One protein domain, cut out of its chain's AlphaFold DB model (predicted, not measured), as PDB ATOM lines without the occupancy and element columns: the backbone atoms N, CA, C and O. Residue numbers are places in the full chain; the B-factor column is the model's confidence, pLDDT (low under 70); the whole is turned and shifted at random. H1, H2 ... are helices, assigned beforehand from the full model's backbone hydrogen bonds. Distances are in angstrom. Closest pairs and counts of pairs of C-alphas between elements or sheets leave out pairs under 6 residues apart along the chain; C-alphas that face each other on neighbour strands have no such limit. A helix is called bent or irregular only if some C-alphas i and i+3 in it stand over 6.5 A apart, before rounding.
ATOM      1  N   GLU A  12      -6.473 -41.217  13.893       95.56
ATOM      2  CA  GLU A  12      -7.255 -40.411  14.827       95.56
ATOM      3  C   GLU A  12      -8.759 -40.563  14.577       95.56
ATOM      4  O   GLU A  12      -9.529 -40.818  15.503       95.56
ATOM      5  N   GLU A  13      -9.186 -40.481  13.315       95.06
ATOM      6  CA  GLU A  13     -10.593 -40.629  12.958       95.06
ATOM      7  C   GLU A  13     -11.104 -42.049  13.233       95.06
ATOM      8  O   GLU A  13     -12.229 -42.217  13.713       95.06
ATOM      9  N   ALA A  14     -10.271 -43.067  13.001       95.88
ATOM     10  CA  ALA A  14     -10.569 -44.449  13.359       95.88
ATOM     11  C   ALA A  14     -10.712 -44.624  14.878       95.88
ATOM     12  O   ALA A  14     -11.683 -45.233  15.333       95.88
ATOM     13  N   GLY A  15      -9.803 -44.039  15.666       96.88
ATOM     14  CA  GLY A  15      -9.861 -44.054  17.129       96.88
ATOM     15  C   GLY A  15     -11.126 -43.385  17.664       96.88
ATOM     16  O   GLY A  15     -11.844 -43.974  18.475       96.88
ATOM     17  N   ARG A  16     -11.466 -42.201  17.139       97.25
ATOM     18  CA  ARG A  16     -12.702 -41.489  17.491       97.25
ATOM     19  C   ARG A  16     -13.940 -42.328  17.181       97.25
ATOM     20  O   ARG A  16     -14.780 -42.514  18.058       97.25
ATOM     21  N   LYS A  17     -14.049 -42.870  15.961       96.31
ATOM     22  CA  LYS A  17     -15.199 -43.701  15.557       96.31
ATOM     23  C   LYS A  17     -15.321 -44.971  16.401       96.31
ATOM     24  O   LYS A  17     -16.433 -45.336  16.770       96.31
ATOM     25  N   GLY A  18     -14.206 -45.619  16.741       96.50
ATOM     26  CA  GLY A  18     -14.196 -46.783  17.632       96.50
ATOM     27  C   GLY A  18     -14.675 -46.448  19.048       96.50
ATOM     28  O   GLY A  18     -15.501 -47.171  19.610       96.50
ATOM     29  N   GLY A  19     -14.224 -45.316  19.598       96.44
ATOM     30  CA  GLY A  19     -14.685 -44.809  20.892       96.44
ATOM     31  C   GLY A  19     -16.181 -44.490  20.894       96.44
ATOM     32  O   GLY A  19     -16.902 -44.945  21.779       96.44
ATOM     33  N   GLU A  20     -16.671 -43.790  19.867       97.00
ATOM     34  CA  GLU A  20     -18.100 -43.486  19.708       97.00
ATOM     35  C   GLU A  20     -18.956 -44.750  19.574       97.00
ATOM     36  O   GLU A  20     -20.024 -44.837  20.177       97.00
ATOM     37  N   ALA A  21     -18.500 -45.739  18.803       96.44
ATOM     38  CA  ALA A  21     -19.201 -47.012  18.668       96.44
ATOM     39  C   ALA A  21     -19.259 -47.763  20.007       96.44
ATOM     40  O   ALA A  21     -20.309 -48.285  20.368       96.44
ATOM     41  N   THR A  22     -18.162 -47.774  20.765       95.56
ATOM     42  CA  THR A  22     -18.111 -48.389  22.102       95.56
ATOM     43  C   THR A  22     -19.076 -47.682  23.056       95.56
ATOM     44  O   THR A  22     -19.902 -48.333  23.688       95.56
ATOM     45  N   ALA A  23     -19.060 -46.348  23.088       95.25
ATOM     46  CA  ALA A  23     -19.911 -45.552  23.973       95.25
ATOM     47  C   ALA A  23     -21.416 -45.697  23.683       95.25
ATOM     48  O   ALA A  23     -22.228 -45.538  24.586       95.25
ATOM     49  N   ARG A  24     -21.807 -46.002  22.438       96.38
ATOM     50  CA  ARG A  24     -23.218 -46.258  22.086       96.38
ATOM     51  C   ARG A  24     -23.715 -47.640  22.512       96.38
ATOM     52  O   ARG A  24     -24.920 -47.808  22.662       96.38
ATOM     53  N   ASN A  25     -22.819 -48.619  22.646       95.12
ATOM     54  CA  ASN A  25     -23.175 -50.020  22.898       95.12
ATOM     55  C   ASN A  25     -23.025 -50.440  24.365       95.12
ATOM     56  O   ASN A  25     -23.447 -51.536  24.726       95.12
ATOM     57  N   HIS A  26     -22.417 -49.598  25.198       95.81
ATOM     58  CA  HIS A  26     -22.102 -49.921  26.581       95.81
ATOM     59  C   HIS A  26     -22.623 -48.861  27.544       95.81
ATOM     60  O   HIS A  26     -22.734 -47.683  27.209       95.81
ATOM     61  N   ASP A  27     -22.930 -49.296  28.760       95.12
ATOM     62  CA  ASP A  27     -23.486 -48.468  29.817       95.12
ATOM     63  C   ASP A  27     -22.461 -48.187  30.927       95.12
ATOM     64  O   ASP A  27     -21.261 -48.453  30.817       95.12
ATOM     65  N   LYS A  28     -22.940 -47.597  32.023       96.12
ATOM     66  CA  LYS A  28     -22.106 -47.225  33.166       96.12
ATOM     67  C   LYS A  28     -21.408 -48.431  33.801       96.12
ATOM     68  O   LYS A  28     -20.255 -48.293  34.210       96.12
ATOM     69  N   GLU A  29     -22.084 -49.575  33.901       97.00
ATOM     70  CA  GLU A  29     -21.551 -50.764  34.575       97.00
ATOM     71  C   GLU A  29     -20.332 -51.312  33.833       97.00
ATOM     72  O   GLU A  29     -19.315 -51.621  34.458       97.00
ATOM     73  N   PHE A  30     -20.375 -51.305  32.497       97.56
ATOM     74  CA  PHE A  30     -19.237 -51.678  31.658       97.56
ATOM     75  C   PHE A  30     -17.973 -50.865  31.980       97.56
ATOM     76  O   PHE A  30     -16.903 -51.426  32.229       97.56
ATOM     77  N   TYR A  31     -18.080 -49.535  32.035       96.62
ATOM     78  CA  TYR A  31     -16.929 -48.678  32.336       96.62
ATOM     79  C   TYR A  31     -16.469 -48.792  33.791       96.62
ATOM     80  O   TYR A  31     -15.270 -48.704  34.065       96.62
ATOM     81  N   GLN A  32     -17.394 -49.021  34.727       97.62
ATOM     82  CA  GLN A  32     -17.049 -49.287  36.124       97.62
ATOM     83  C   GLN A  32     -16.246 -50.579  36.269       97.62
ATOM     84  O   GLN A  32     -15.256 -50.599  37.000       97.62
ATOM     85  N   GLU A  33     -16.626 -51.641  35.554       97.75
ATOM     86  CA  GLU A  33     -15.887 -52.900  35.563       97.75
ATOM     87  C   GLU A  33     -14.475 -52.732  34.988       97.75
ATOM     88  O   GLU A  33     -13.513 -53.222  35.584       97.75
ATOM     89  N   ILE A  34     -14.329 -52.001  33.876       97.19
ATOM     90  CA  ILE A  34     -13.017 -51.679  33.293       97.19
ATOM     91  C   ILE A  34     -12.163 -50.896  34.293       97.19
ATOM     92  O   ILE A  34     -11.005 -51.250  34.522       97.19
ATOM     93  N   GLY A  35     -12.735 -49.869  34.928       97.19
ATOM     94  CA  GLY A  35     -12.048 -49.081  35.950       97.19
ATOM     95  C   GLY A  35     -11.600 -49.930  37.140       97.19
ATOM     96  O   GLY A  35     -10.452 -49.823  37.570       97.19
ATOM     97  N   ARG A  36     -12.467 -50.830  37.627       98.12
ATOM     98  CA  ARG A  36     -12.136 -51.767  38.711       98.12
ATOM     99  C   ARG A  36     -10.979 -52.681  38.319       98.12
ATOM    100  O   ARG A  36     -10.007 -52.755  39.061       98.12
ATOM    101  N   LYS A  37     -11.050 -53.319  37.146       98.06
ATOM    102  CA  LYS A  37      -9.986 -54.200  36.636       98.06
ATOM    103  C   LYS A  37      -8.650 -53.465  36.506       98.06
ATOM    104  O   LYS A  37      -7.619 -54.003  36.896       98.06
ATOM    105  N   GLY A  38      -8.661 -52.229  36.003       97.12
ATOM    106  CA  GLY A  38      -7.459 -51.397  35.915       97.12
ATOM    107  C   GLY A  38      -6.875 -51.048  37.287       97.12
ATOM    108  O   GLY A  38      -5.662 -51.137  37.481       97.12
ATOM    109  N   GLY A  39      -7.728 -50.708  38.257       96.62
ATOM    110  CA  GLY A  39      -7.316 -50.449  39.638       96.62
ATOM    111  C   GLY A  39      -6.734 -51.686  40.324       96.62
ATOM    112  O   GLY A  39      -5.659 -51.598  40.910       96.62
ATOM    113  N   GLU A  40      -7.389 -52.842  40.189       97.50
ATOM    114  CA  GLU A  40      -6.903 -54.128  40.708       97.50
ATOM    115  C   GLU A  40      -5.531 -54.470  40.121       97.50
ATOM    116  O   GLU A  40      -4.584 -54.688  40.876       97.50
ATOM    117  N   ALA A  41      -5.386 -54.417  38.792       96.88
ATOM    118  CA  ALA A  41      -4.112 -54.666  38.123       96.88
ATOM    119  C   ALA A  41      -3.012 -53.698  38.589       96.88
ATOM    120  O   ALA A  41      -1.886 -54.119  38.833       96.88
ATOM    121  N   THR A  42      -3.332 -52.415  38.767       95.62
ATOM    122  CA  THR A  42      -2.374 -51.428  39.292       95.62
ATOM    123  C   THR A  42      -1.963 -51.787  40.721       95.62
ATOM    124  O   THR A  42      -0.776 -51.870  41.017       95.62
ATOM    125  N   SER A  43      -2.928 -52.079  41.594       94.75
ATOM    126  CA  SER A  43      -2.671 -52.407  43.004       94.75
ATOM    127  C   SER A  43      -1.882 -53.701  43.206       94.75
ATOM    128  O   SER A  43      -1.175 -53.840  44.195       94.75
ATOM    129  N   GLN A  44      -1.980 -54.646  42.267       96.00
ATOM    130  CA  GLN A  44      -1.203 -55.885  42.290       96.00
ATOM    131  C   GLN A  44       0.260 -55.671  41.885       96.00
ATOM    132  O   GLN A  44       1.120 -56.437  42.311       96.00
ATOM    133  N   ASN A  45       0.542 -54.663  41.054       94.69
ATOM    134  CA  ASN A  45       1.875 -54.416  40.495       94.69
ATOM    135  C   ASN A  45       2.660 -53.320  41.231       94.69
ATOM    136  O   ASN A  45       3.836 -53.120  40.934       94.69
ATOM    137  N   HIS A  46       2.030 -52.608  42.163       95.56
ATOM    138  CA  HIS A  46       2.621 -51.457  42.835       95.56
ATOM    139  C   HIS A  46       2.477 -51.540  44.352       95.56
ATOM    140  O   HIS A  46       1.516 -52.094  44.882       95.56
ATOM    141  N   ASP A  47       3.442 -50.956  45.049       94.81
ATOM    142  CA  ASP A  47       3.513 -50.925  46.501       94.81
ATOM    143  C   ASP A  47       3.169 -49.536  47.058       94.81
ATOM    144  O   ASP A  47       2.653 -48.648  46.376       94.81
ATOM    145  N   LYS A  48       3.409 -49.351  48.357       95.12
ATOM    146  CA  LYS A  48       3.069 -48.116  49.061       95.12
ATOM    147  C   LYS A  48       3.832 -46.900  48.525       95.12
ATOM    148  O   LYS A  48       3.249 -45.817  48.490       95.12
ATOM    149  N   GLU A  49       5.093 -47.070  48.128       96.06
ATOM    150  CA  GLU A  49       5.942 -45.968  47.660       96.06
ATOM    151  C   GLU A  49       5.383 -45.354  46.374       96.06
ATOM    152  O   GLU A  49       5.261 -44.134  46.276       96.06
ATOM    153  N   PHE A  50       4.900 -46.190  45.451       97.00
ATOM    154  CA  PHE A  50       4.232 -45.735  44.230       97.00
ATOM    155  C   PHE A  50       3.062 -44.775  44.505       97.00
ATOM    156  O   PHE A  50       2.952 -43.708  43.898       97.00
ATOM    157  N   TYR A  51       2.183 -45.120  45.450       96.38
ATOM    158  CA  TYR A  51       1.041 -44.267  45.791       96.38
ATOM    159  C   TYR A  51       1.453 -42.997  46.543       96.38
ATOM    160  O   TYR A  51       0.798 -41.962  46.395       96.38
ATOM    161  N   GLN A  52       2.527 -43.061  47.333       97.50
ATOM    162  CA  GLN A  52       3.089 -41.887  48.001       97.50
ATOM    163  C   GLN A  52       3.624 -40.878  46.983       97.50
ATOM    164  O   GLN A  52       3.263 -39.707  47.067       97.50
ATOM    165  N   GLU A  53       4.380 -41.336  45.984       97.44
ATOM    166  CA  GLU A  53       4.913 -40.486  44.913       97.44
ATOM    167  C   GLU A  53       3.788 -39.810  44.108       97.44
ATOM    168  O   GLU A  53       3.850 -38.615  43.810       97.44
ATOM    169  N   ILE A  54       2.715 -40.544  43.782       96.75
ATOM    170  CA  ILE A  54       1.539 -39.963  43.109       96.75
ATOM    171  C   ILE A  54       0.891 -38.880  43.980       96.75
ATOM    172  O   ILE A  54       0.522 -37.815  43.474       96.75
ATOM    173  N   GLY A  55       0.750 -39.138  45.283       97.12
ATOM    174  CA  GLY A  55       0.208 -38.176  46.239       97.12
ATOM    175  C   GLY A  55       1.057 -36.908  46.344       97.12
ATOM    176  O   GLY A  55       0.512 -35.804  46.298       97.12
ATOM    177  N   GLU A  56       2.379 -37.060  46.419       98.19
ATOM    178  CA  GLU A  56       3.345 -35.959  46.447       98.19
ATOM    179  C   GLU A  56       3.238 -35.097  45.188       98.19
ATOM    180  O   GLU A  56       2.975 -33.898  45.289       98.19
ATOM    181  N   LYS A  57       3.305 -35.709  43.997       97.69
ATOM    182  CA  LYS A  57       3.150 -35.000  42.715       97.69
ATOM    183  C   LYS A  57       1.830 -34.235  42.632       97.69
ATOM    184  O   LYS A  57       1.796 -33.102  42.151       97.69
ATOM    185  N   GLY A  58       0.738 -34.836  43.107       96.94
ATOM    186  CA  GLY A  58      -0.569 -34.181  43.166       96.94
ATOM    187  C   GLY A  58      -0.581 -32.970  44.105       96.94
ATOM    188  O   GLY A  58      -1.135 -31.924  43.757       96.94
ATOM    189  N   GLY A  59       0.055 -33.090  45.271       97.56
ATOM    190  CA  GLY A  59       0.224 -32.001  46.231       97.56
ATOM    191  C   GLY A  59       1.066 -30.853  45.674       97.56
ATOM    192  O   GLY A  59       0.643 -29.699  45.731       97.56
ATOM    193  N   GLU A  60       2.207 -31.165  45.058       97.19
ATOM    194  CA  GLU A  60       3.063 -30.168  44.414       97.19
ATOM    195  C   GLU A  60       2.339 -29.408  43.305       97.19
ATOM    196  O   GLU A  60       2.428 -28.183  43.240       97.19
ATOM    197  N   ALA A  61       1.612 -30.117  42.433       96.62
ATOM    198  CA  ALA A  61       0.860 -29.489  41.350       96.62
ATOM    199  C   ALA A  61      -0.178 -28.496  41.895       96.62
ATOM    200  O   ALA A  61      -0.335 -27.400  41.357       96.62
ATOM    201  N   ARG A  62      -0.844 -28.845  43.005       96.06
ATOM    202  CA  ARG A  62      -1.780 -27.948  43.699       96.06
ATOM    203  C   ARG A  62      -1.085 -26.753  44.348       96.06
ATOM    204  O   ARG A  62      -1.649 -25.664  44.295       96.06
ATOM    205  N   SER A  63       0.095 -26.935  44.944       95.31
ATOM    206  CA  SER A  63       0.871 -25.827  45.523       95.31
ATOM    207  C   SER A  63       1.297 -24.840  44.443       95.31
ATOM    208  O   SER A  63       0.974 -23.661  44.533       95.31
ATOM    209  N   LYS A  64       1.898 -25.345  43.359       95.25
ATOM    210  CA  LYS A  64       2.323 -24.536  42.209       95.25
ATOM    211  C   LYS A  64       1.157 -23.762  41.606       95.25
ATOM    212  O   LYS A  64       1.321 -22.603  41.257       95.25
ATOM    213  N   GLN A  65      -0.023 -24.372  41.487       94.44
ATOM    214  CA  GLN A  65      -1.205 -23.662  40.994       94.44
ATOM    215  C   GLN A  65      -1.544 -22.452  41.881       94.44
ATOM    216  O   GLN A  65      -1.726 -21.366  41.355       94.44
ATOM    217  N   ARG A  66      -1.548 -22.626  43.211       92.94
ATOM    218  CA  ARG A  66      -1.863 -21.556  44.176       92.94
ATOM    219  C   ARG A  66      -0.805 -20.460  44.263       92.94
ATOM    220  O   ARG A  66      -1.132 -19.351  44.648       92.94
ATOM    221  N   GLU A  67       0.456 -20.774  43.983       87.62
ATOM    222  CA  GLU A  67       1.549 -19.790  43.958       87.62
ATOM    223  C   GLU A  67       1.505 -18.888  42.715       87.62
ATOM    224  O   GLU A  67       2.100 -17.814  42.720       87.62
ATOM    225  N   ASN A  68       0.824 -19.331  41.653       81.94
ATOM    226  CA  ASN A  68       0.651 -18.584  40.407       81.94
ATOM    227  C   ASN A  68      -0.674 -17.793  40.347       81.94
ATOM    228  O   ASN A  68      -0.899 -17.105  39.349       81.94
ATOM    229  N   ASP A  69      -1.526 -17.914  41.371       70.75
ATOM    230  CA  ASP A  69      -2.786 -17.173  41.546       70.75
ATOM    231  C   ASP A  69      -2.555 -15.892  42.376       70.75
ATOM    232  O   ASP A  69      -3.174 -14.851  42.045       70.75
TER     233      ASP A  69
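AT A GLANCE: This is residues 12 to 69 of the 69 residues of the protein "Stress-induced protein, KGG, repeat-containing protein" of Bacillus sp. UMB0899 (UniProt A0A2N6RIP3). Three helices are joined end to end at two tight corners and make an open, bent frame: H3, the longest by residues, is one arm, H2 is the piece between the corners, and H1 is the other arm at the far end of H2. No helix packs on another, and the space between the arms is empty, with no core. The printed part has 58 residues with three named helices, in the order H1, H2, H3 along the chain, and no named strand; the class is all helix. The whole is extended, with a radius of gyration of the C-alphas of 17.4 A, and the C-alphas span 42 by 34 by 21 A along their three main axes.

IN THESE COORDINATES: Find C-alpha 48 at (3.069, -48.116, 49.061); from there H3, residues 48 to 67, runs 28.8 A to C-alpha 67 at (1.549, -19.790, 43.958), and you will see y rise along it. Go back along the chain to H2, residues 28 to 45, which is 26.1 A long and ends at C-alpha 45 at (1.875, -54.416, 40.495). Before it comes H1, residues 12 to 25, 20.3 A from first to last C-alpha; look for its beginning at C-alpha 12, at (-7.255, -40.411, 14.827).

HOW THE PARTS SIT: Start from H3, whose N-to-C direction has components -0.16, 0.98 and -0.15, mostly along y. Step back over His 46 and Asp 47, a tight link, and you reach H2, whose direction has components 0.90, -0.21 and 0.38, mostly along x. H2 and H3 are apart, with no C-alpha of the one within 8 A of the other. Step back again over His 26 and Asp 27, also a tight link, to H1, with components -0.77, -0.37 and 0.52. H1 is apart from H2 and from H3, with no C-alpha of H1 within 8 A of either. In H1, H2 and H3, every O i to N i+4 pair is within hydrogen-bond range, and no helix is bent or irregular.

THE WHOLE: Look for the two C-alphas farthest apart, those of Asn 25 and Glu 67, at 44.4 A. From C-alpha 12 to C-alpha 69 the distance is 35.7 A. Among the stretches that stand free are residues 12 to 22, which belong to H1, and residues 52 to 69, of which 52 to 67 belong to H3. The printed part has no cut and no long link, and it ends at Asp 69, the chain's last residue. The mean pLDDT of the printed part is 95.5, and no printed residue is under 70.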